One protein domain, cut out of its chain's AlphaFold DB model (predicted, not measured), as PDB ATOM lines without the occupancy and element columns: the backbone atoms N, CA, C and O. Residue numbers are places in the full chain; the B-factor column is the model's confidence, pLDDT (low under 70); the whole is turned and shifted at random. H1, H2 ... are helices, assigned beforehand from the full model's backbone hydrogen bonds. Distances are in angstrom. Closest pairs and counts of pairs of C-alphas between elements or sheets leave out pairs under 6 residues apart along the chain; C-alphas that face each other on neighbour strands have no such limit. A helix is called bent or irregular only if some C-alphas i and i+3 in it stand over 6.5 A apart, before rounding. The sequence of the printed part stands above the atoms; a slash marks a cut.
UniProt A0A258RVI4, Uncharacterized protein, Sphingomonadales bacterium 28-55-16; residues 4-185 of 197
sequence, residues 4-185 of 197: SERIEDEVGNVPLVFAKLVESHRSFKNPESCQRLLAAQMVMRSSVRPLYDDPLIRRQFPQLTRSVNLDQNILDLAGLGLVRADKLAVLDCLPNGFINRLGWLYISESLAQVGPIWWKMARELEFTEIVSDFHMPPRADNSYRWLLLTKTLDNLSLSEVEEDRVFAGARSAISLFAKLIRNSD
ATOM      1  N   SER A   4     -21.812  33.479  39.407       94.38
ATOM      2  CA  SER A   4     -20.454  33.328  39.943       94.38
ATOM      3  C   SER A   4     -19.995  34.520  40.792       94.38
ATOM      4  O   SER A   4     -19.392  34.305  41.841       94.38
ATOM      5  N   GLU A   5     -20.330  35.746  40.382       94.44
ATOM      6  CA  GLU A   5     -20.072  36.983  41.142       94.44
ATOM      7  C   GLU A   5     -20.890  37.003  42.440       94.44
ATOM      8  O   GLU A   5     -20.362  37.295  43.505       94.44
ATOM      9  N   ARG A   6     -22.162  36.595  42.381       95.88
ATOM     10  CA  ARG A   6     -23.033  36.506  43.564       95.88
ATOM     11  C   ARG A   6     -22.569  35.467  44.574       95.88
ATOM     12  O   ARG A   6     -22.674  35.702  45.772       95.88
ATOM     13  N   ILE A   7     -22.065  34.323  44.104       95.81
ATOM     14  CA  ILE A   7     -21.438  33.333  44.987       95.81
ATOM     15  C   ILE A   7     -20.255  33.989  45.704       95.81
ATOM     16  O   ILE A   7     -20.141  33.848  46.917       95.81
ATOM     17  N   GLU A   8     -19.398  34.713  44.979       93.88
ATOM     18  CA  GLU A   8     -18.235  35.392  45.559       93.88
ATOM     19  C   GLU A   8     -18.617  36.492  46.560       93.88
ATOM     20  O   GLU A   8     -17.991  36.574  47.613       93.88
ATOM     21  N   ASP A   9     -19.666  37.274  46.307       94.69
ATOM     22  CA  ASP A   9     -20.179  38.253  47.278       94.69
ATOM     23  C   ASP A   9     -20.674  37.579  48.566       94.69
ATOM     24  O   ASP A   9     -20.456  38.084  49.668       94.69
ATOM     25  N   GLU A  10     -21.304  36.412  48.438       95.00
ATOM     26  CA  GLU A  10     -21.910  35.700  49.560       95.00
ATOM     27  C   GLU A  10     -20.896  34.910  50.400       95.00
ATOM     28  O   GLU A  10     -21.015  34.840  51.624       95.00
ATOM     29  N   VAL A  11     -19.894  34.286  49.772       93.44
ATOM     30  CA  VAL A  11     -18.900  33.460  50.491       93.44
ATOM     31  C   VAL A  11     -17.509  34.085  50.575       93.44
ATOM     32  O   VAL A  11     -16.612  33.514  51.201       93.44
ATOM     33  N   GLY A  12     -17.331  35.262  49.980       92.44
ATOM     34  CA  GLY A  12     -16.055  35.946  49.815       92.44
ATOM     35  C   GLY A  12     -15.220  35.394  48.656       92.44
ATOM     36  O   GLY A  12     -15.496  34.332  48.092       92.44
ATOM     37  N   ASN A  13     -14.122  36.092  48.347       89.81
ATOM     38  CA  ASN A  13     -13.123  35.630  47.382       89.81
ATOM     39  C   ASN A  13     -12.527  34.289  47.836       89.81
ATOM     40  O   ASN A  13     -11.678  34.233  48.729       89.81
ATOM     41  N   VAL A  14     -12.994  33.197  47.231       87.69
ATOM     42  CA  VAL A  14     -12.720  31.828  47.690       87.69
ATOM     43  C   VAL A  14     -11.221  31.495  47.737       87.69
ATOM     44  O   VAL A  14     -10.777  30.963  48.761       87.69
ATOM     45  N   PRO A  15     -10.394  31.845  46.727       86.81
ATOM     46  CA  PRO A  15      -8.944  31.692  46.827       86.81
ATOM     47  C   PRO A  15      -8.343  32.389  48.054       86.81
ATOM     48  O   PRO A  15      -7.521  31.798  48.758       86.81
ATOM     49  N   LEU A  16      -8.777  33.619  48.354       88.38
ATOM     50  CA  LEU A  16      -8.315  34.364  49.525       88.38
ATOM     51  C   LEU A  16      -8.823  33.758  50.842       88.38
ATOM     52  O   LEU A  16      -8.077  33.720  51.820       88.38
ATOM     53  N   VAL A  17     -10.064  33.263  50.878       91.94
ATOM     54  CA  VAL A  17     -10.624  32.545  52.037       91.94
ATOM     55  C   VAL A  17      -9.759  31.332  52.373       91.94
ATOM     56  O   VAL A  17      -9.367  31.150  53.527       91.94
ATOM     57  N   PHE A  18      -9.392  30.536  51.368       90.75
ATOM     58  CA  PHE A  18      -8.507  29.393  51.566       90.75
ATOM     59  C   PHE A  18      -7.090  29.801  51.963       90.75
ATOM     60  O   PHE A  18      -6.528  29.190  52.869       90.75
ATOM     61  N   ALA A  19      -6.527  30.846  51.356       89.38
ATOM     62  CA  ALA A  19      -5.210  31.352  51.734       89.38
ATOM     63  C   ALA A  19      -5.157  31.770  53.215       89.38
ATOM     64  O   ALA A  19      -4.270  31.328  53.941       89.38
ATOM     65  N   LYS A  20      -6.152  32.530  53.695       91.31
ATOM     66  CA  LYS A  20      -6.262  32.938  55.109       91.31
ATOM     67  C   LYS A  20      -6.408  31.742  56.051       91.31
ATOM     68  O   LYS A  20      -5.829  31.716  57.138       91.31
ATOM     69  N   LEU A  21      -7.176  30.731  55.647       91.06
ATOM     70  CA  LEU A  21      -7.340  29.509  56.429       91.06
ATOM     71  C   LEU A  21      -6.012  28.744  56.562       91.06
ATOM     72  O   LEU A  21      -5.648  28.341  57.662       91.06
ATOM     73  N   VAL A  22      -5.268  28.603  55.467       90.31
ATOM     74  CA  VAL A  22      -3.940  27.969  55.440       90.31
ATOM     75  C   VAL A  22      -2.920  28.747  56.280       90.31
ATOM     76  O   VAL A  22      -2.162  28.160  57.055       90.31
ATOM     77  N   GLU A  23      -2.928  30.076  56.177       90.94
ATOM     78  CA  GLU A  23      -2.050  30.954  56.953       90.94
ATOM     79  C   GLU A  23      -2.337  30.864  58.459       90.94
ATOM     80  O   GLU A  23      -1.419  30.644  59.253       90.94
ATOM     81  N   SER A  24      -3.610  30.951  58.860       91.75
ATOM     82  CA  SER A  24      -4.019  30.888  60.273       91.75
ATOM     83  C   SER A  24      -3.638  29.574  60.965       91.75
ATOM     84  O   SER A  24      -3.370  29.574  62.166       91.75
ATOM     85  N   HIS A  25      -3.531  28.475  60.212       88.69
ATOM     86  CA  HIS A  25      -3.100  27.169  60.721       88.69
ATOM     87  C   HIS A  25      -1.597  26.916  60.549       88.69
ATOM     88  O   HIS A  25      -1.118  25.826  60.852       88.69
ATOM     89  N   ARG A  26      -0.834  27.918  60.084       89.50
ATOM     90  CA  ARG A  26       0.622  27.842  59.886       89.50
ATOM     91  C   ARG A  26       1.038  26.593  59.104       89.50
ATOM     92  O   ARG A  26       2.060  25.977  59.406       89.50
ATOM     93  N   SER A  27       0.264  26.231  58.081       87.19
ATOM     94  CA  SER A  27       0.407  24.959  57.363       87.19
ATOM     95  C   SER A  27       1.745  24.779  56.634       87.19
ATOM     96  O   SER A  27       2.062  23.679  56.210       87.19
ATOM     97  N   PHE A  28       2.559  25.827  56.512       86.31
ATOM     98  CA  PHE A  28       3.900  25.773  55.924       86.31
ATOM     99  C   PHE A  28       5.035  25.939  56.949       86.31
ATOM    100  O   PHE A  28       6.185  26.128  56.574       86.31
ATOM    101  N   LYS A  29       4.742  25.883  58.257       88.81
ATOM    102  CA  LYS A  29       5.749  26.077  59.317       88.81
ATOM    103  C   LYS A  29       6.791  24.957  59.375       88.81
ATOM    104  O   LYS A  29       7.927  25.211  59.763       88.81
ATOM    105  N   ASN A  30       6.390  23.719  59.094       83.81
ATOM    106  CA  ASN A  30       7.235  22.526  59.171       83.81
ATOM    107  C   ASN A  30       6.653  21.399  58.285       83.81
ATOM    108  O   ASN A  30       5.500  21.523  57.850       83.81
ATOM    109  N   PRO A  31       7.405  20.305  58.038       78.25
ATOM    110  CA  PRO A  31       6.960  19.226  57.154       78.25
ATOM    111  C   PRO A  31       5.626  18.602  57.584       78.25
ATOM    112  O   PRO A  31       4.752  18.372  56.754       78.25
ATOM    113  N   GLU A  32       5.432  18.392  58.888       78.56
ATOM    114  CA  GLU A  32       4.223  17.768  59.444       78.56
ATOM    115  C   GLU A  32       2.966  18.617  59.177       78.56
ATOM    116  O   GLU A  32       1.939  18.115  58.724       78.56
ATOM    117  N   SER A  33       3.053  19.935  59.377       82.38
ATOM    118  CA  SER A  33       1.946  20.865  59.104       82.38
ATOM    119  C   SER A  33       1.636  20.964  57.606       82.38
ATOM    120  O   SER A  33       0.485  21.179  57.222       82.38
ATOM    121  N   CYS A  34       2.647  20.761  56.756       81.25
ATOM    122  CA  CYS A  34       2.482  20.743  55.307       81.25
ATOM    123  C   CYS A  34       1.798  19.451  54.841       81.25
ATOM    124  O   CYS A  34       0.823  19.506  54.092       81.25
ATOM    125  N   GLN A  35       2.218  18.297  55.369       75.88
ATOM    126  CA  GLN A  35       1.562  17.005  55.135       75.88
ATOM    127  C   GLN A  35       0.079  17.041  55.516       75.88
ATOM    128  O   GLN A  35      -0.768  16.554  54.772       75.88
ATOM    129  N   ARG A  36      -0.248  17.681  56.638       79.00
ATOM    130  CA  ARG A  36      -1.624  17.908  57.098       79.00
ATOM    131  C   ARG A  36      -2.476  18.695  56.101       79.00
ATOM    132  O   ARG A  36      -3.616  18.315  55.828       79.00
ATOM    133  N   LEU A  37      -1.922  19.753  55.509       83.94
ATOM    134  CA  LEU A  37      -2.591  20.512  54.449       83.94
ATOM    135  C   LEU A  37      -2.800  19.671  53.181       83.94
ATOM    136  O   LEU A  37      -3.865  19.739  52.566       83.94
ATOM    137  N   LEU A  38      -1.802  18.877  52.787       78.75
ATOM    138  CA  LEU A  38      -1.910  17.977  51.636       78.75
ATOM    139  C   LEU A  38      -2.956  16.876  51.878       78.75
ATOM    140  O   LEU A  38      -3.774  16.607  50.998       78.75
ATOM    141  N   ALA A  39      -3.015  16.317  53.089       76.44
ATOM    142  CA  ALA A  39      -4.043  15.362  53.493       76.44
ATOM    143  C   ALA A  39      -5.446  15.989  53.443       76.44
ATOM    144  O   ALA A  39      -6.347  15.411  52.838       76.44
ATOM    145  N   ALA A  40      -5.630  17.199  53.983       82.31
ATOM    146  CA  ALA A  40      -6.902  17.921  53.914       82.31
ATOM    147  C   ALA A  40      -7.358  18.162  52.460       82.31
ATOM    148  O   ALA A  40      -8.529  17.955  52.129       82.31
ATOM    149  N   GLN A  41      -6.437  18.535  51.564       81.38
ATOM    150  CA  GLN A  41      -6.725  18.641  50.130       81.38
ATOM    151  C   GLN A  41      -7.129  17.298  49.514       81.38
ATOM    152  O   GLN A  41      -8.056  17.254  48.703       81.38
ATOM    153  N   MET A  42      -6.462  16.207  49.899       77.31
ATOM    154  CA  MET A  42      -6.773  14.862  49.417       77.31
ATOM    155  C   MET A  42      -8.178  14.422  49.837       77.31
ATOM    156  O   MET A  42      -8.938  13.919  49.005       77.31
ATOM    157  N   VAL A  43      -8.545  14.642  51.105       78.62
ATOM    158  CA  VAL A  43      -9.877  14.299  51.619       78.62
ATOM    159  C   VAL A  43     -10.945  15.103  50.887       78.62
ATOM    160  O   VAL A  43     -11.876  14.511  50.351       78.62
ATOM    161  N   MET A  44     -10.767  16.423  50.761       84.19
ATOM    162  CA  MET A  44     -11.715  17.287  50.050       84.19
ATOM    163  C   MET A  44     -11.910  16.844  48.594       84.19
ATOM    164  O   MET A  44     -13.042  16.677  48.147       84.19
ATOM    165  N   ARG A  45     -10.820  16.583  47.857       80.56
ATOM    166  CA  ARG A  45     -10.881  16.098  46.465       80.56
ATOM    167  C   ARG A  45     -11.576  14.742  46.350       80.56
ATOM    168  O   ARG A  45     -12.332  14.516  45.408       80.56
ATOM    169  N   SER A  46     -11.359  13.862  47.324       78.62
ATOM    170  CA  SER A  46     -12.028  12.560  47.386       78.62
ATOM    171  C   SER A  46     -13.527  12.705  47.673       78.62
ATOM    172  O   SER A  46     -14.322  12.008  47.042       78.62
ATOM    173  N   SER A  47     -13.923  13.644  48.543       80.56
ATOM    174  CA  SER A  47     -15.330  13.942  48.875       80.56
ATOM    175  C   SER A  47     -16.135  14.382  47.669       80.56
ATOM    176  O   SER A  47     -17.317  14.072  47.570       80.56
ATOM    177  N   VAL A  48     -15.501  15.084  46.733       84.75
ATOM    178  CA  VAL A  48     -16.189  15.656  45.572       84.75
ATOM    179  C   VAL A  48     -16.100  14.794  44.322       84.75
ATOM    180  O   VAL A  48     -16.757  15.098  43.332       84.75
ATOM    181  N   ARG A  49     -15.372  13.671  44.369       83.44
ATOM    182  CA  ARG A  49     -15.283  12.713  43.255       83.44
ATOM    183  C   ARG A  49     -16.662  12.290  42.720       83.44
ATOM    184  O   ARG A  49     -16.828  12.351  41.502       83.44
ATOM    185  N   PRO A  50     -17.671  11.959  43.556       85.12
ATOM    186  CA  PRO A  50     -19.001  11.608  43.056       85.12
ATOM    187  C   PRO A  50     -19.706  12.734  42.282       85.12
ATOM    188  O   PRO A  50     -20.555  12.434  41.451       85.12
ATOM    189  N   LEU A  51     -19.357  14.013  42.500       86.31
ATOM    190  CA  LEU A  51     -19.945  15.131  41.745       86.31
ATOM    191  C   LEU A  51     -19.578  15.072  40.263       86.31
ATOM    192  O   LEU A  51     -20.415  15.349  39.413       86.31
ATOM    193  N   TYR A  52     -18.346  14.675  39.947       84.56
ATOM    194  CA  TYR A  52     -17.870  14.560  38.564       84.56
ATOM    195  C   TYR A  52     -18.404  13.315  37.849       84.56
ATOM    196  O   TYR A  52     -18.350  13.225  36.620       84.56
ATOM    197  N   ASP A  53     -18.924  12.356  38.612       84.56
ATOM    198  CA  ASP A  53     -19.555  11.142  38.102       84.56
ATOM    199  C   ASP A  53     -21.094  11.269  38.031       84.56
ATOM    200  O   ASP A  53     -21.747  10.427  37.415       84.56
ATOM    201  N   ASP A  54     -21.672  12.349  38.576       86.56
ATOM    202  CA  ASP A  54     -23.109  12.634  38.531       86.56
ATOM    203  C   ASP A  54     -23.582  12.897  37.080       86.56
ATOM    204  O   ASP A  54     -23.059  13.795  36.408       86.56
ATOM    205  N   PRO A  55     -24.590  12.156  36.573       88.81
ATOM    206  CA  PRO A  55     -25.077  12.313  35.203       88.81
ATOM    207  C   PRO A  55     -25.601  13.715  34.873       88.81
ATOM    208  O   PRO A  55     -25.425  14.184  33.748       88.81
ATOM    209  N   LEU A  56     -26.237  14.398  35.830       90.38
ATOM    210  CA  LEU A  56     -26.752  15.753  35.629       90.38
ATOM    211  C   LEU A  56     -25.607  16.758  35.551       90.38
ATOM    212  O   LEU A  56     -25.633  17.632  34.685       90.38
ATOM    213  N   ILE A  57     -24.587  16.605  36.400       90.19
ATOM    214  CA  ILE A  57     -23.387  17.450  36.352       90.19
ATOM    215  C   ILE A  57     -22.646  17.229  35.036       90.19
ATOM    216  O   ILE A  57     -22.344  18.201  34.357       90.19
ATOM    217  N   ARG A  58     -22.427  15.981  34.608       89.69
ATOM    218  CA  ARG A  58     -21.774  15.691  33.320       89.69
ATOM    219  C   ARG A  58     -22.538  16.253  32.126       89.69
ATOM    220  O   ARG A  58     -21.921  16.734  31.179       89.69
ATOM    221  N   ARG A  59     -23.871  16.199  32.164       90.62
ATOM    222  CA  ARG A  59     -24.718  16.761  31.106       90.62
ATOM    223  C   ARG A  59     -24.657  18.286  31.078       90.62
ATOM    224  O   ARG A  59     -24.581  18.859  29.998       90.62
ATOM    225  N   GLN A  60     -24.717  18.932  32.243       92.19
ATOM    226  CA  GLN A  60     -24.726  20.392  32.336       92.19
ATOM    227  C   GLN A  60     -23.335  20.998  32.118       92.19
ATOM    228  O   GLN A  60     -23.212  22.074  31.537       92.19
ATOM    229  N   PHE A  61     -22.296  20.301  32.569       90.62
ATOM    230  CA  PHE A  61     -20.905  20.728  32.543       90.62
ATOM    231  C   PHE A  61     -20.037  19.713  31.777       90.62
ATOM    232  O   PHE A  61     -19.166  19.070  32.371       90.62
ATOM    233  N   PRO A  62     -20.235  19.544  30.457       85.69
ATOM    234  CA  PRO A  62     -19.489  18.567  29.659       85.69
ATOM    235  C   PRO A  62     -17.977  18.835  29.634       85.69
ATOM    236  O   PRO A  62     -17.189  17.918  29.429       85.69
ATOM    237  N   GLN A  63     -17.552  20.073  29.887       79.81
ATOM    238  CA  GLN A  63     -16.148  20.449  30.048       79.81
ATOM    239  C   GLN A  63     -15.512  19.899  31.331       79.81
ATOM    240  O   GLN A  63     -14.288  19.835  31.442       79.81
ATOM    241  N   LEU A  64     -16.331  19.537  32.324       76.44
ATOM    242  CA  LEU A  64     -15.880  19.048  33.620       76.44
ATOM    243  C   LEU A  64     -15.755  17.529  33.634       76.44
ATOM    244  O   LEU A  64     -16.024  16.897  34.659       76.44
ATOM    245  N   THR A  65     -15.314  16.930  32.522       65.69
ATOM    246  CA  THR A  65     -14.959  15.510  32.517       65.69
ATOM    247  C   THR A  65     -14.007  15.235  33.672       65.69
ATOM    248  O   THR A  65     -13.160  16.071  34.026       65.69
ATOM    249  N   ARG A  66     -14.191  14.076  34.310       62.62
ATOM    250  CA  ARG A  66     -13.250  13.575  35.300       62.62
ATOM    251  C   ARG A  66     -11.889  13.523  34.623       62.62
ATOM    252  O   ARG A  66     -11.656  12.697  33.746       62.62
ATOM    253  N   SER A  67     -11.032  14.476  34.967       58.72
ATOM    254  CA  SER A  67      -9.701  14.514  34.396       58.72
ATOM    255  C   SER A  67      -8.932  13.324  34.956       58.72
ATOM    256  O   SER A  67      -9.024  13.050  36.156       58.72
ATOM    257  N   VAL A  68      -8.138  12.664  34.110       52.72
ATOM    258  CA  VAL A  68      -7.092  11.714  34.531       52.72
ATOM    259  C   VAL A  68      -6.266  12.310  35.681       52.72
ATOM    260  O   VAL A  68      -5.882  11.605  36.608       52.72
ATOM    261  N   ASN A  69      -6.129  13.637  35.703       58.53
ATOM    262  CA  ASN A  69      -5.440  14.380  36.743       58.53
ATOM    263  C   ASN A  69      -6.109  14.281  38.122       58.53
ATOM    264  O   ASN A  69      -5.398  14.324  39.112       58.53
ATOM    265  N   LEU A  70      -7.439  14.172  38.260       62.28
ATOM    266  CA  LEU A  70      -8.052  14.043  39.596       62.28
ATOM    267  C   LEU A  70      -7.652  12.714  40.245       62.28
ATOM    268  O   LEU A  70      -7.292  12.695  41.418       62.28
ATOM    269  N   ASP A  71      -7.673  11.634  39.467       61.06
ATOM    270  CA  ASP A  71      -7.283  10.308  39.938       61.06
ATOM    271  C   ASP A  71      -5.774  10.206  40.152       61.06
ATOM    272  O   ASP A  71      -5.357   9.717  41.197       61.06
ATOM    273  N   GLN A  72      -4.970  10.735  39.226       60.34
ATOM    274  CA  GLN A  72      -3.515  10.773  39.369       60.34
ATOM    275  C   GLN A  72      -3.095  11.619  40.575       60.34
ATOM    276  O   GLN A  72      -2.323  11.149  41.392       60.34
ATOM    277  N   ASN A  73      -3.689  12.798  40.786       62.66
ATOM    278  CA  ASN A  73      -3.403  13.624  41.964       62.66
ATOM    279  C   ASN A  73      -3.758  12.903  43.276       62.66
ATOM    280  O   ASN A  73      -3.045  13.055  44.262       62.66
ATOM    281  N   ILE A  74      -4.867  12.147  43.315       62.53
ATOM    282  CA  ILE A  74      -5.245  11.342  44.491       62.53
ATOM    283  C   ILE A  74      -4.243  10.200  44.705       62.53
ATOM    284  O   ILE A  74      -3.871   9.935  45.844       62.53
ATOM    285  N   LEU A  75      -3.813   9.529  43.633       59.91
ATOM    286  CA  LEU A  75      -2.828   8.448  43.692       59.91
ATOM    287  C   LEU A  75      -1.444   8.951  44.098       59.91
ATOM    288  O   LEU A  75      -0.814   8.322  44.937       59.91
ATOM    289  N   ASP A  76      -1.005  10.088  43.569       61.81
ATOM    290  CA  ASP A  76       0.279  10.691  43.906       61.81
ATOM    291  C   ASP A  76       0.278  11.146  45.369       61.81
ATOM    292  O   ASP A  76       1.209  10.842  46.106       61.81
ATOM    293  N   LEU A  77      -0.810  11.779  45.833       61.41
ATOM    294  CA  LEU A  77      -1.008  12.079  47.255       61.41
ATOM    295  C   LEU A  77      -0.965  10.799  48.105       61.41
ATOM    296  O   LEU A  77      -0.281  10.771  49.123       61.41
ATOM    297  N   ALA A  78      -1.626   9.720  47.680       59.22
ATOM    298  CA  ALA A  78      -1.576   8.437  48.382       59.22
ATOM    299  C   ALA A  78      -0.175   7.793  48.373       59.22
ATOM    300  O   ALA A  78       0.216   7.159  49.356       59.22
ATOM    301  N   GLY A  79       0.591   7.980  47.294       56.09
ATOM    302  CA  GLY A  79       1.973   7.525  47.131       56.09
ATOM    303  C   GLY A  79       2.940   8.155  48.134       56.09
ATOM    304  O   GLY A  79       3.895   7.505  48.547       56.09
ATOM    305  N   LEU A  80       2.628   9.351  48.641       58.59
ATOM    306  CA  LEU A  80       3.369  10.028  49.716       58.59
ATOM    307  C   LEU A  80       3.122   9.436  51.114       58.59
ATOM    308  O   LEU A  80       3.366  10.086  52.131       58.59
ATOM    309  N   GLY A  81       2.558   8.229  51.194       53.03
ATOM    310  CA  GLY A  81       2.145   7.632  52.461       53.03
ATOM    311  C   GLY A  81       0.955   8.349  53.103       53.03
ATOM    312  O   GLY A  81       0.621   8.042  54.249       53.03
ATOM    313  N   LEU A  82       0.281   9.255  52.370       56.91
ATOM    314  CA  LEU A  82      -1.045   9.781  52.703       56.91
ATOM    315  C   LEU A  82      -2.074   8.674  52.504       56.91
ATOM    316  O   LEU A  82      -2.869   8.670  51.569       56.91
ATOM    317  N   VAL A  83      -2.012   7.671  53.388       49.91
ATOM    318  CA  VAL A  83      -2.980   6.580  53.445       49.91
ATOM    319  C   VAL A  83      -4.362   7.206  53.495       49.91
ATOM    320  O   VAL A  83      -4.625   8.093  54.310       49.91
ATOM    321  N   ARG A  84      -5.207   6.744  52.566       50.19
ATOM    322  CA  ARG A  84      -6.628   7.056  52.443       50.19
ATOM    323  C   ARG A  84      -7.205   7.441  53.801       50.19
ATOM    324  O   ARG A  84      -7.337   6.600  54.680       50.19
ATOM    325  N   ALA A  85      -7.640   8.689  53.928       47.34
ATOM    326  CA  ALA A  85      -8.604   9.092  54.941       47.34
ATOM    327  C   ALA A  85      -9.990   8.487  54.616       47.34
ATOM    328  O   ALA A  85     -11.005   9.178  54.593       47.34
ATOM    329  N   ASP A  86     -10.028   7.193  54.297       42.38
ATOM    330  CA  ASP A  86     -11.232   6.420  54.000       42.38
ATOM    331  C   ASP A  86     -12.175   6.353  55.206       42.38
ATOM    332  O   ASP A  86     -13.382   6.208  55.034       42.38
ATOM    333  N   LYS A  87     -11.647   6.546  56.419       44.09
ATOM    334  CA  LYS A  87     -12.434   6.591  57.657       44.09
ATOM    335  C   LYS A  87     -13.104   7.925  57.961       44.09
ATOM    336  O   LYS A  87     -13.978   7.956  58.821       44.09
ATOM    337  N   LEU A  88     -12.776   9.008  57.261       49.31
ATOM    338  CA  LEU A  88     -13.443  10.295  57.471       49.31
ATOM    339  C   LEU A  88     -14.715  10.414  56.637       49.31
ATOM    340  O   LEU A  88     -14.869  11.391  55.922       49.31
ATOM    341  N   ALA A  89     -15.584   9.393  56.695       47.88
ATOM    342  CA  ALA A  89     -16.961   9.380  56.177       47.88
ATOM    343  C   ALA A  89     -17.190  10.328  54.979       47.88
ATOM    344  O   ALA A  89     -18.059  11.191  54.980       47.88
ATOM    345  N   VAL A  90     -16.339  10.190  53.958       53.41
ATOM    346  CA  VAL A  90     -16.163  11.160  52.862       53.41
ATOM    347  C   VAL A  90     -17.408  11.228  51.963       53.41
ATOM    348  O   VAL A  90     -17.585  12.191  51.219       53.41
ATOM    349  N   LEU A  91     -18.270  10.210  52.058       49.59
ATOM    350  CA  LEU A  91     -19.452   9.991  51.228       49.59
ATOM    351  C   LEU A  91     -20.731  10.655  51.769       49.59
ATOM    352  O   LEU A  91     -21.617  10.940  50.968       49.59
ATOM    353  N   ASP A  92     -20.803  10.990  53.062       58.31
ATOM    354  CA  ASP A  92     -22.010  11.584  53.677       58.31
ATOM    355  C   ASP A  92     -21.992  13.125  53.701       58.31
ATOM    356  O   ASP A  92     -22.915  13.771  54.196       58.31
ATOM    357  N   CYS A  93     -20.937  13.743  53.161       68.44
ATOM    358  CA  CYS A  93     -20.758  15.196  53.188       68.44
ATOM    359  C   CYS A  93     -21.463  15.918  52.034       68.44
ATOM    360  O   CYS A  93     -21.736  17.116  52.139       68.44
ATOM    361  N   LEU A  94     -21.675  15.232  50.903       81.88
ATOM    362  CA  LEU A  94     -22.206  15.872  49.704       81.88
ATOM    363  C   LEU A  94     -23.676  16.237  49.908       81.88
ATOM    364  O   LEU A  94     -24.461  15.410  50.372       81.88
ATOM    365  N   PRO A  95     -24.091  17.449  49.515       84.50
ATOM    366  CA  PRO A  95     -25.464  17.848  49.695       84.50
ATOM    367  C   PRO A  95     -26.373  17.069  48.744       84.50
ATOM    368  O   PRO A  95     -26.006  16.693  47.618       84.50
ATOM    369  N   ASN A  96     -27.603  16.869  49.202       84.06
ATOM    370  CA  ASN A  96     -28.669  16.330  48.377       84.06
ATOM    371  C   ASN A  96     -29.133  17.372  47.356       84.06
ATOM    372  O   ASN A  96     -29.199  18.565  47.647       84.06
ATOM    373  N   GLY A  97     -29.507  16.890  46.171       88.25
ATOM    374  CA  GLY A  97     -30.056  17.722  45.106       88.25
ATOM    375  C   GLY A  97     -29.000  18.409  44.240       88.25
ATOM    376  O   GLY A  97     -27.933  18.816  44.694       88.25
ATOM    377  N   PHE A  98     -29.328  18.547  42.957       91.31
ATOM    378  CA  PHE A  98     -28.446  19.120  41.942       91.31
ATOM    379  C   PHE A  98     -28.014  20.557  42.269       91.31
ATOM    380  O   PHE A  98     -26.834  20.876  42.178       91.31
ATOM    381  N   ILE A  99     -28.945  21.402  42.721       94.94
ATOM    382  CA  ILE A  99     -28.695  22.829  42.965       94.94
ATOM    383  C   ILE A  99     -27.638  23.049  44.057       94.94
ATOM    384  O   ILE A  99     -26.660  23.758  43.837       94.94
ATOM    385  N   ASN A 100     -27.751  22.383  45.209       92.25
ATOM    386  CA  ASN A 100     -26.760  22.513  46.282       92.25
ATOM    387  C   ASN A 100     -25.369  22.010  45.856       92.25
ATOM    388  O   ASN A 100     -24.345  22.537  46.298       92.25
ATOM    389  N   ARG A 101     -25.322  20.997  44.981       92.81
ATOM    390  CA  ARG A 101     -24.073  20.452  44.437       92.81
ATOM    391  C   ARG A 101     -23.339  21.442  43.532       92.81
ATOM    392  O   ARG A 101     -22.116  21.369  43.463       92.81
ATOM    393  N   LEU A 102     -24.034  22.404  42.915       95.31
ATOM    394  CA  LEU A 102     -23.396  23.469  42.126       95.31
ATOM    395  C   LEU A 102     -22.461  24.332  42.982       95.31
ATOM    396  O   LEU A 102     -21.365  24.671  42.542       95.31
ATOM    397  N   GLY A 103     -22.851  24.628  44.226       95.56
ATOM    398  CA  GLY A 103     -22.000  25.364  45.162       95.56
ATOM    399  C   GLY A 103     -20.739  24.584  45.530       95.56
ATOM    400  O   GLY A 103     -19.638  25.129  45.528       95.56
ATOM    401  N   TRP A 104     -20.870  23.277  45.772       93.94
ATOM    402  CA  TRP A 104     -19.717  22.404  46.015       93.94
ATOM    403  C   TRP A 104     -18.787  22.311  44.812       93.94
ATOM    404  O   TRP A 104     -17.567  22.338  44.980       93.94
ATOM    405  N   LEU A 105     -19.350  22.231  43.608       92.62
ATOM    406  CA  LEU A 105     -18.592  22.210  42.364       92.62
ATOM    407  C   LEU A 105     -17.787  23.506  42.188       92.62
ATOM    408  O   LEU A 105     -16.584  23.440  41.945       92.62
ATOM    409  N   TYR A 106     -18.415  24.668  42.403       94.56
ATOM    410  CA  TYR A 106     -17.748  25.973  42.354       94.56
ATOM    411  C   TYR A 106     -16.564  26.051  43.326       94.56
ATOM    412  O   TYR A 106     -15.447  26.389  42.931       94.56
ATOM    413  N   ILE A 107     -16.772  25.669  44.588       94.19
ATOM    414  CA  ILE A 107     -15.713  25.695  45.606       94.19
ATOM    415  C   ILE A 107     -14.581  24.715  45.283       94.19
ATOM    416  O   ILE A 107     -13.411  25.048  45.473       94.19
ATOM    417  N   SER A 108     -14.904  23.532  44.761       89.44
ATOM    418  CA  SER A 108     -13.912  22.503  44.422       89.44
ATOM    419  C   SER A 108     -13.011  22.922  43.267       89.44
ATOM    420  O   SER A 108     -11.792  22.773  43.341       89.44
ATOM    421  N   GLU A 109     -13.596  23.488  42.212       88.75
ATOM    422  CA  GLU A 109     -12.839  23.991  41.066       88.75
ATOM    423  C   GLU A 109     -12.043  25.253  41.437       88.75
ATOM    424  O   GLU A 109     -10.916  25.425  40.978       88.75
ATOM    425  N   SER A 110     -12.556  26.093  42.344       89.56
ATOM    426  CA  SER A 110     -11.797  27.222  42.896       89.56
ATOM    427  C   SER A 110     -10.582  26.752  43.710       89.56
ATOM    428  O   SER A 110      -9.461  27.220  43.498       89.56
ATOM    429  N   LEU A 111     -10.760  25.740  44.569       85.50
ATOM    430  CA  LEU A 111      -9.674  25.106  45.324       85.50
ATOM    431  C   LEU A 111      -8.616  24.476  44.397       85.50
ATOM    432  O   LEU A 111      -7.418  24.501  44.692       85.50
ATOM    433  N   ALA A 112      -9.035  23.933  43.252       82.12
ATOM    434  CA  ALA A 112      -8.121  23.362  42.268       82.12
ATOM    435  C   ALA A 112      -7.165  24.405  41.657       82.12
ATOM    436  O   ALA A 112      -6.040  24.048  41.302       82.12
ATOM    437  N   GLN A 113      -7.557  25.684  41.598       81.81
ATOM    438  CA  GLN A 113      -6.691  26.764  41.108       81.81
ATOM    439  C   GLN A 113      -5.550  27.109  42.075       81.81
ATOM    440  O   GLN A 113      -4.465  27.484  41.627       81.81
ATOM    441  N   VAL A 114      -5.770  26.970  43.389       82.31
ATOM    442  CA  VAL A 114      -4.770  27.313  44.421       82.31
ATOM    443  C   VAL A 114      -3.865  26.144  44.804       82.31
ATOM    444  O   VAL A 114      -2.725  26.371  45.204       82.31
ATOM    445  N   GLY A 115      -4.314  24.898  44.612       79.44
ATOM    446  CA  GLY A 115      -3.531  23.691  44.904       79.44
ATOM    447  C   GLY A 115      -2.090  23.726  44.363       79.44
ATOM    448  O   GLY A 115      -1.160  23.561  45.153       79.44
ATOM    449  N   PRO A 116      -1.857  24.009  43.063       78.31
ATOM    450  CA  PRO A 116      -0.509  24.088  42.492       78.31
ATOM    451  C   PRO A 116       0.439  25.060  43.208       78.31
ATOM    452  O   PRO A 116       1.637  24.796  43.290       78.31
ATOM    453  N   ILE A 117      -0.081  26.166  43.750       81.38
ATOM    454  CA  ILE A 117       0.719  27.154  44.487       81.38
ATOM    455  C   ILE A 117       1.207  26.547  45.803       81.38
ATOM    456  O   ILE A 117       2.395  26.613  46.104       81.38
ATOM    457  N   TRP A 118       0.317  25.905  46.559       82.38
ATOM    458  CA  TRP A 118       0.665  25.267  47.830       82.38
ATOM    459  C   TRP A 118       1.677  24.135  47.667       82.38
ATOM    460  O   TRP A 118       2.584  23.992  48.482       82.38
ATOM    461  N   TRP A 119       1.572  23.376  46.582       76.81
ATOM    462  CA  TRP A 119       2.560  22.359  46.236       76.81
ATOM    463  C   TRP A 119       3.925  22.943  45.885       76.81
ATOM    464  O   TRP A 119       4.947  22.432  46.340       76.81
ATOM    465  N   LYS A 120       3.955  24.037  45.115       78.69
ATOM    466  CA  LYS A 120       5.200  24.756  44.831       78.69
ATOM    467  C   LYS A 120       5.861  25.238  46.124       78.69
ATOM    468  O   LYS A 120       7.053  25.025  46.302       78.69
ATOM    469  N   MET A 121       5.081  25.808  47.042       80.62
ATOM    470  CA  MET A 121       5.578  26.241  48.351       80.62
ATOM    471  C   MET A 121       6.127  25.068  49.174       80.62
ATOM    472  O   MET A 121       7.191  25.188  49.767       80.62
ATOM    473  N   ALA A 122       5.450  23.914  49.171       77.44
ATOM    474  CA  ALA A 122       5.941  22.709  49.841       77.44
ATOM    475  C   ALA A 122       7.302  22.244  49.285       77.44
ATOM    476  O   ALA A 122       8.189  21.881  50.054       77.44
ATOM    477  N   ARG A 123       7.491  22.302  47.957       75.81
ATOM    478  CA  ARG A 123       8.773  21.995  47.293       75.81
ATOM    479  C   ARG A 123       9.877  22.984  47.663       75.81
ATOM    480  O   ARG A 123      10.997  22.556  47.915       75.81
ATOM    481  N   GLU A 124       9.573  24.282  47.660       76.38
ATOM    482  CA  GLU A 124      10.530  25.358  47.970       76.38
ATOM    483  C   GLU A 124      11.020  25.317  49.420       76.38
ATOM    484  O   GLU A 124      12.142  25.724  49.694       76.38
ATOM    485  N   LEU A 125      10.214  24.781  50.335       72.75
ATOM    486  CA  LEU A 125      10.586  24.586  51.739       72.75
ATOM    487  C   LEU A 125      11.458  23.342  51.972       72.75
ATOM    488  O   LEU A 125      11.623  22.917  53.113       72.75
ATOM    489  N   GLU A 126      11.989  22.750  50.899       65.38
ATOM    490  CA  GLU A 126      12.817  21.543  50.917       65.38
ATOM    491  C   GLU A 126      12.177  20.377  51.682       65.38
ATOM    492  O   GLU A 126      12.856  19.507  52.223       65.38
ATOM    493  N   PHE A 127      10.845  20.288  51.665       65.31
ATOM    494  CA  PHE A 127      10.115  19.093  52.091       65.31
ATOM    495  C   PHE A 127      10.246  17.993  51.016       65.31
ATOM    496  O   PHE A 127       9.262  17.424  50.549       65.31
ATOM    497  N   THR A 128      11.480  17.751  50.563       50.88
ATOM    498  CA  THR A 128      11.876  16.999  49.363       50.88
ATOM    499  C   THR A 128      11.514  15.524  49.434       50.88
ATOM    500  O   THR A 128      11.154  14.957  48.406       50.88
ATOM    501  N   GLU A 129      11.486  14.932  50.630       54.75
ATOM    502  CA  GLU A 129      10.990  13.563  50.841       54.75
ATOM    503  C   GLU A 129       9.474  13.430  50.592       54.75
ATOM    504  O   GLU A 129       8.981  12.338  50.336       54.75
ATOM    505  N   ILE A 130       8.722  14.537  50.636       55.25
ATOM    506  CA  ILE A 130       7.251  14.552  50.561       55.25
ATOM    507  C   ILE A 130       6.754  14.868  49.142       55.25
ATOM    508  O   ILE A 130       5.562  14.794  48.893       55.25
ATOM    509  N   VAL A 131       7.599  15.279  48.190       54.97
ATOM    510  CA  VAL A 131       7.098  15.823  46.905       54.97
ATOM    511  C   VAL A 131       7.948  15.414  45.693       54.97
ATOM    512  O   VAL A 131       7.828  16.019  44.626       54.97
ATOM    513  N   SER A 132       8.849  14.437  45.819       50.75
ATOM    514  CA  SER A 132       9.818  14.129  44.754       50.75
ATOM    515  C   SER A 132       9.172  13.621  43.456       50.75
ATOM    516  O   SER A 132       9.620  14.033  42.386       50.75
ATOM    517  N   ASP A 133       8.078  12.854  43.541       52.03
ATOM    518  CA  ASP A 133       7.552  12.068  42.405       52.03
ATOM    519  C   ASP A 133       6.206  12.573  41.846       52.03
ATOM    520  O   ASP A 133       5.609  11.958  40.966       52.03
ATOM    521  N   PHE A 134       5.715  13.713  42.339       54.16
ATOM    522  CA  PHE A 134       4.397  14.246  41.987       54.16
ATOM    523  C   PHE A 134       4.408  14.984  40.632       54.16
ATOM    524  O   PHE A 134       5.121  15.982  40.470       54.16
ATOM    525  N   HIS A 135       3.564  14.568  39.680       55.72
ATOM    526  CA  HIS A 135       3.369  15.276  38.408       55.72
ATOM    527  C   HIS A 135       2.105  16.147  38.462       55.72
ATOM    528  O   HIS A 135       0.985  15.679  38.266       55.72
ATOM    529  N   MET A 136       2.280  17.448  38.710       56.59
ATOM    530  CA  MET A 136       1.168  18.403  38.714       56.59
ATOM    531  C   MET A 136       0.714  18.713  37.285       56.59
ATOM    532  O   MET A 136       1.557  19.082  36.460       56.59
ATOM    533  N   PRO A 137      -0.595  18.676  36.983       51.59
ATOM    534  CA  PRO A 137      -1.081  19.153  35.699       51.59
ATOM    535  C   PRO A 137      -0.752  20.640  35.483       51.59
ATOM    536  O   PRO A 137      -0.705  21.423  36.440       51.59
ATOM    537  N   PRO A 138      -0.544  21.064  34.228       55.34
ATOM    538  CA  PRO A 138      -0.183  22.437  33.917       55.34
ATOM    539  C   PRO A 138      -1.282  23.425  34.337       55.34
ATOM    540  O   PRO A 138      -2.475  23.216  34.128       55.34
ATOM    541  N   ARG A 139      -0.859  24.568  34.893       57.81
ATOM    542  CA  ARG A 139      -1.737  25.637  35.410       57.81
ATOM    543  C   ARG A 139      -2.732  26.181  34.370       57.81
ATOM    544  O   ARG A 139      -3.793  26.664  34.753       57.81
ATOM    545  N   ALA A 140      -2.396  26.106  33.080       55.84
ATOM    546  CA  ALA A 140      -3.220  26.618  31.982       55.84
ATOM    547  C   ALA A 140      -4.561  25.874  31.834       55.84
ATOM    548  O   ALA A 140      -5.590  26.518  31.616       55.84
ATOM    549  N   ASP A 141      -4.570  24.555  32.039       68.06
ATOM    550  CA  ASP A 141      -5.782  23.737  31.910       68.06
ATOM    551  C   ASP A 141      -6.806  24.088  32.997       68.06
ATOM    552  O   ASP A 141      -8.005  24.181  32.729       68.06
ATOM    553  N   ASN A 142      -6.333  24.376  34.216       75.12
ATOM    554  CA  ASN A 142      -7.190  24.769  35.337       75.12
ATOM    555  C   ASN A 142      -7.855  26.134  35.107       75.12
ATOM    556  O   ASN A 142      -9.037  26.290  35.405       75.12
ATOM    557  N   SER A 143      -7.133  27.108  34.544       79.81
ATOM    558  CA  SER A 143      -7.688  28.440  34.262       79.81
ATOM    559  C   SER A 143      -8.778  28.397  33.188       79.81
ATOM    560  O   SER A 143      -9.817  29.043  33.329       79.81
ATOM    561  N   TYR A 144      -8.572  27.621  32.120       83.69
ATOM    562  CA  TYR A 144      -9.580  27.462  31.070       83.69
ATOM    563  C   TYR A 144     -10.810  26.700  31.578       83.69
ATOM    564  O   TYR A 144     -11.948  27.103  31.332       83.69
ATOM    565  N   ARG A 145     -10.590  25.634  32.354       84.56
ATOM    566  CA  ARG A 145     -11.661  24.867  32.995       84.56
ATOM    567  C   ARG A 145     -12.492  25.726  33.953       84.56
ATOM    568  O   ARG A 145     -13.720  25.663  33.900       84.56
ATOM    569  N   TRP A 146     -11.842  26.572  34.754       89.25
ATOM    570  CA  TRP A 146     -12.504  27.549  35.619       89.25
ATOM    571  C   TRP A 146     -13.373  28.528  34.826       89.25
ATOM    572  O   TRP A 146     -14.544  28.713  35.151       89.25
ATOM    573  N   LEU A 147     -12.829  29.103  33.749       91.19
ATOM    574  CA  LEU A 147     -13.566  30.024  32.882       91.19
ATOM    575  C   LEU A 147     -14.832  29.379  32.299       91.19
ATOM    576  O   LEU A 147     -15.888  30.006  32.246       91.19
ATOM    577  N   LEU A 148     -14.737  28.128  31.841       91.06
ATOM    578  CA  LEU A 148     -15.893  27.420  31.299       91.06
ATOM    579  C   LEU A 148     -16.922  27.085  32.382       91.06
ATOM    580  O   LEU A 148     -18.117  27.209  32.130       91.06
ATOM    581  N   LEU A 149     -16.487  26.664  33.573       92.75
ATOM    582  CA  LEU A 149     -17.373  26.427  34.716       92.75
ATOM    583  C   LEU A 149     -18.197  27.675  35.050       92.75
ATOM    584  O   LEU A 149     -19.424  27.586  35.102       92.75
ATOM    585  N   THR A 150     -17.539  28.815  35.282       94.56
ATOM    586  CA  THR A 150     -18.229  30.053  35.677       94.56
ATOM    587  C   THR A 150     -19.174  30.514  34.581       94.56
ATOM    588  O   THR A 150     -20.333  30.787  34.864       94.56
ATOM    589  N   LYS A 151     -18.755  30.445  33.311       95.31
ATOM    590  CA  LYS A 151     -19.638  30.723  32.171       95.31
ATOM    591  C   LYS A 151     -20.866  29.809  32.136       95.31
ATOM    592  O   LYS A 151     -21.956  30.279  31.822       95.31
ATOM    593  N   THR A 152     -20.725  28.511  32.412       95.38
ATOM    594  CA  THR A 152     -21.883  27.604  32.474       95.38
ATOM    595  C   THR A 152     -22.802  27.959  33.640       95.38
ATOM    596  O   THR A 152     -24.011  27.995  33.435       95.38
ATOM    597  N   LEU A 153     -22.254  28.251  34.826       95.88
ATOM    598  CA  LEU A 153     -23.032  28.669  36.001       95.88
ATOM    599  C   LEU A 153     -23.807  29.962  35.741       95.88
ATOM    600  O   LEU A 153     -24.994  30.029  36.036       95.88
ATOM    601  N   ASP A 154     -23.162  30.955  35.135       96.94
ATOM    602  CA  ASP A 154     -23.753  32.267  34.859       96.94
ATOM    603  C   ASP A 154     -24.899  32.218  33.838       96.94
ATOM    604  O   ASP A 154     -25.706  33.139  33.779       96.94
ATOM    605  N   ASN A 155     -24.969  31.149  33.040       96.25
ATOM    606  CA  ASN A 155     -26.038  30.920  32.066       96.25
ATOM    607  C   ASN A 155     -27.183  30.053  32.618       96.25
ATOM    608  O   ASN A 155     -28.152  29.801  31.899       96.25
ATOM    609  N   LEU A 156     -27.093  29.566  33.861       95.25
ATOM    610  CA  LEU A 156     -28.200  28.854  34.494       95.25
ATOM    611  C   LEU A 156     -29.312  29.842  34.853       95.25
ATOM    612  O   LEU A 156     -29.082  30.843  35.523       95.25
ATOM    613  N   SER A 157     -30.537  29.532  34.436       94.19
ATOM    614  CA  SER A 157     -31.729  30.255  34.883       94.19
ATOM    615  C   SER A 157     -32.200  29.655  36.203       94.19
ATOM    616  O   SER A 157     -32.930  28.665  36.202       94.19
ATOM    617  N   LEU A 158     -31.726  30.219  37.312       95.81
ATOM    618  CA  LEU A 158     -32.111  29.826  38.667       95.81
ATOM    619  C   LEU A 158     -33.032  30.884  39.278       95.81
ATOM    620  O   LEU A 158     -32.861  32.080  39.053       95.81
ATOM    621  N   SER A 159     -34.004  30.436  40.064       96.69
ATOM    622  CA  SER A 159     -34.754  31.312  40.967       96.69
ATOM    623  C   SER A 159     -33.888  31.753  42.151       96.69
ATOM    624  O   SER A 159     -32.925  31.074  42.504       96.69
ATOM    625  N   GLU A 160     -34.269  32.834  42.835       95.12
ATOM    626  CA  GLU A 160     -33.551  33.312  44.031       95.12
ATOM    627  C   GLU A 160     -33.409  32.215  45.102       95.12
ATOM    628  O   GLU A 160     -32.334  32.009  45.657       95.12
ATOM    629  N   VAL A 161     -34.465  31.420  45.313       96.31
ATOM    630  CA  VAL A 161     -34.460  30.289  46.259       96.31
ATOM    631  C   VAL A 161     -33.457  29.203  45.855       96.31
ATOM    632  O   VAL A 161     -32.890  28.514  46.706       96.31
ATOM    633  N   GLU A 162     -33.245  28.993  44.558       97.44
ATOM    634  CA  GLU A 162     -32.241  28.050  44.073       97.44
ATOM    635  C   GLU A 162     -30.831  28.612  44.229       97.44
ATOM    636  O   GLU A 162     -29.936  27.882  44.648       97.44
ATOM    637  N   GLU A 163     -30.625  29.899  43.976       96.88
ATOM    638  CA  GLU A 163     -29.335  30.552  44.207       96.88
ATOM    639  C   GLU A 163     -28.944  30.505  45.687       96.88
ATOM    640  O   GLU A 163     -27.820  30.117  46.003       96.88
ATOM    641  N   ASP A 164     -29.886  30.725  46.607       96.50
ATOM    642  CA  ASP A 164     -29.657  30.556  48.047       96.50
ATOM    643  C   ASP A 164     -29.186  29.140  48.407       96.50
ATOM    644  O   ASP A 164     -28.336  28.945  49.286       96.50
ATOM    645  N   ARG A 165     -29.698  28.123  47.704       97.12
ATOM    646  CA  ARG A 165     -29.253  26.729  47.857       97.12
ATOM    647  C   ARG A 165     -27.861  26.503  47.277       97.12
ATOM    648  O   ARG A 165     -27.092  25.740  47.869       97.12
ATOM    649  N   VAL A 166     -27.509  27.165  46.172       97.44
ATOM    650  CA  VAL A 166     -26.133  27.178  45.644       97.44
ATOM    651  C   VAL A 166     -25.192  27.779  46.687       97.44
ATOM    652  O   VAL A 166     -24.178  27.163  47.020       97.44
ATOM    653  N   PHE A 167     -25.554  28.922  47.273       96.69
ATOM    654  CA  PHE A 167     -24.754  29.586  48.300       96.69
ATOM    655  C   PHE A 167     -24.601  28.730  49.557       96.69
ATOM    656  O   PHE A 167     -23.495  28.570  50.076       96.69
ATOM    657  N   ALA A 168     -25.681  28.095  50.019       95.75
ATOM    658  CA  ALA A 168     -25.624  27.150  51.133       95.75
ATOM    659  C   ALA A 168     -24.678  25.974  50.835       95.75
ATOM    660  O   ALA A 168     -23.875  25.587  51.689       95.75
ATOM    661  N   GLY A 169     -24.719  25.454  49.604       95.44
ATOM    662  CA  GLY A 169     -23.763  24.474  49.101       95.44
ATOM    663  C   GLY A 169     -22.321  24.973  49.205       95.44
ATOM    664  O   GLY A 169     -21.492  24.318  49.836       95.44
ATOM    665  N   ALA A 170     -22.033  26.162  48.676       96.38
ATOM    666  CA  ALA A 170     -20.701  26.764  48.715       96.38
ATOM    667  C   ALA A 170     -20.185  26.954  50.157       96.38
ATOM    668  O   ALA A 170     -19.083  26.509  50.490       96.38
ATOM    669  N   ARG A 171     -21.011  27.506  51.058       95.25
ATOM    670  CA  ARG A 171     -20.675  27.653  52.486       95.25
ATOM    671  C   ARG A 171     -20.354  26.309  53.140       95.25
ATOM    672  O   ARG A 171     -19.389  26.203  53.898       95.25
ATOM    673  N   SER A 172     -21.130  25.267  52.841       94.00
ATOM    674  CA  SER A 172     -20.894  23.934  53.410       94.00
ATOM    675  C   SER A 172     -19.602  23.280  52.901       94.00
ATOM    676  O   SER A 172     -18.888  22.672  53.699       94.00
ATOM    677  N   ALA A 173     -19.231  23.486  51.633       92.81
ATOM    678  CA  ALA A 173     -17.960  23.017  51.080       92.81
ATOM    679  C   ALA A 173     -16.750  23.720  51.725       92.81
ATOM    680  O   ALA A 173     -15.788  23.062  52.125       92.81
ATOM    681  N   ILE A 174     -16.817  25.047  51.905       93.31
ATOM    682  CA  ILE A 174     -15.790  25.809  52.639       93.31
ATOM    683  C   ILE A 174     -15.695  25.314  54.088       93.31
ATOM    684  O   ILE A 174     -14.598  25.093  54.603       93.31
ATOM    685  N   SER A 175     -16.841  25.093  54.742       91.69
ATOM    686  CA  SER A 175     -16.899  24.578  56.115       91.69
ATOM    687  C   SER A 175     -16.245  23.203  56.242       91.69
ATOM    688  O   SER A 175     -15.511  22.976  57.206       91.69
ATOM    689  N   LEU A 176     -16.443  22.305  55.266       89.12
ATOM    690  CA  LEU A 176     -15.749  21.017  55.232       89.12
ATOM    691  C   LEU A 176     -14.233  21.218  55.167       89.12
ATOM    692  O   LEU A 176     -13.526  20.689  56.020       89.12
ATOM    693  N   PHE A 177     -13.725  22.007  54.219       89.31
ATOM    694  CA  PHE A 177     -12.281  22.227  54.101       89.31
ATOM    695  C   PHE A 177     -11.685  22.861  55.371       89.31
ATOM    696  O   PHE A 177     -10.632  22.441  55.848       89.31
ATOM    697  N   ALA A 178     -12.407  23.795  55.995       89.56
ATOM    698  CA  ALA A 178     -12.025  24.373  57.279       89.56
ATOM    699  C   ALA A 178     -11.993  23.346  58.421       89.56
ATOM    700  O   ALA A 178     -11.094  23.397  59.258       89.56
ATOM    701  N   LYS A 179     -12.941  22.399  58.461       87.75
ATOM    702  CA  LYS A 179     -12.914  21.278  59.416       87.75
ATOM    703  C   LYS A 179     -11.726  20.353  59.156       87.75
ATOM    704  O   LYS A 179     -11.068  19.966  60.110       87.75
ATOM    705  N   LEU A 180     -11.427  20.049  57.893       85.69
ATOM    706  CA  LEU A 180     -10.306  19.185  57.516       85.69
ATOM    707  C   LEU A 180      -8.957  19.789  57.910       85.69
ATOM    708  O   LEU A 180      -8.106  19.074  58.423       85.69
ATOM    709  N   ILE A 181      -8.771  21.099  57.726       85.00
ATOM    710  CA  ILE A 181      -7.552  21.787  58.167       85.00
ATOM    711  C   ILE A 181      -7.461  21.828  59.701       85.00
ATOM    712  O   ILE A 181      -6.401  21.523  60.247       85.00
ATOM    713  N   ARG A 182      -8.557  22.146  60.406       84.56
ATOM    714  CA  ARG A 182      -8.579  22.164  61.883       84.56
ATOM    715  C   ARG A 182      -8.286  20.800  62.498       84.56
ATOM    716  O   ARG A 182      -7.511  20.717  63.439       84.56
ATOM    717  N   ASN A 183      -8.878  19.747  61.946       78.19
ATOM    718  CA  ASN A 183      -8.741  18.382  62.452       78.19
ATOM    719  C   ASN A 183      -7.614  17.630  61.738       78.19
ATOM    720  O   ASN A 183      -7.583  16.401  61.723       78.19
ATOM    721  N   SER A 184      -6.685  18.350  61.111       70.94
ATOM    722  CA  SER A 184      -5.634  17.719  60.320       70.94
ATOM    723  C   SER A 184      -4.649  16.903  61.163       70.94
ATOM    724  O   SER A 184      -4.025  15.981  60.648       70.94
ATOM    725  N   ASP A 185      -4.579  17.142  62.474       66.06
ATOM    726  CA  ASP A 185      -3.855  16.289  63.424       66.06
ATOM    727  C   ASP A 185      -4.451  14.871  63.525       66.06
ATOM    728  O   ASP A 185      -3.723  13.901  63.744       66.06
TER     729      ASP A 185
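What this domain is: This is residues 4 to 185 of the 197 residues of an uncharacterized protein of Sphingomonadales bacterium 28-55-16 (UniProt A0A258RVI4). The arm H6a of a bent helix forms the core of an elongated helical body, with H8 crossing it very closely and H2, H3 and H7 packed round it. H1 packs on H8, H5 packs on H3 alone, and the other arm, H6b, extends toward one end of the body; two long loops, residues 80 to 97 and 125 to 138, lie well away from the core. The printed part has 182 residues with eight named helices, H1 to H8 in order along the chain, and no named strand: the class is all helix. It is compact, with a radius of gyration of the C-alphas of 16.0 A, and spans 49 by 31 by 31 A.

Where its parts are: H1, residues 4 to 11, begins at C-alpha 4 (-20.454, 33.328, 39.943). H2 is residues 14 to 24. H3, residues 31 to 53, is 33.6 A long, with a kink of 33 degrees near residue 47; it is irregular, C-alphas 47 and 50 being 7.3 A apart. H4 is residues 55 to 60 and H5 residues 68 to 79. H6, residues 98 to 124, was assigned as one helix by its hydrogen bonds but is bent: C-alphas 113 and 116 are 6.9 A apart. Its arms are H6a, residues 98 to 113, 23.1 A, and H6b, residues 116 to 124, 12.4 A. H7, residues 139 to 154, measures 23.0 A. H8, residues 160 to 182, measures 32.7 A and ends at C-alpha 182 (-8.579, 22.164, 61.883).

How they stand to each other: H6 and H8 are the hubs, touching four helices each. H6a touches H8 at a steep tilt of 46 degrees, the same way; their closest C-alphas, of Gly 103 and Ala 170, are 4.0 A apart. H7 touches H6a at a shallow tilt of 25 degrees, opposite ways, closest at C-alphas 142 and 113, 6.1 A. H2 touches H6a, closest at Pro 15 and Ser 110, C-alphas 6.6 A apart. H3 touches H8 with residues 36 to 44 alone, closest at C-alphas 40 and 180, 5.1 A. H5 touches H3, closest at C-alphas 74 and 42, 6.2 A. H1 touches H8, closest at C-alphas 7 and 167, 6.0 A. H4 and H6b touch no helix. H5 and H8 are apart. Every O i to N i+4 pair is within hydrogen-bond range in H1, H2, H4, H5, H6b, H7 and H8; H3 has 15 of 19 and H6a 10 of 12.

The domain as a whole: The C-alphas farthest apart, of Glu 129 and Ser 159, are 50.1 A apart. The printed part has no cut. The links H5 to H6 and H6 to H7 are long. Mean pLDDT of the printed part is 80.0; residues 65 to 93, 126 to 141 and 185 are under 70.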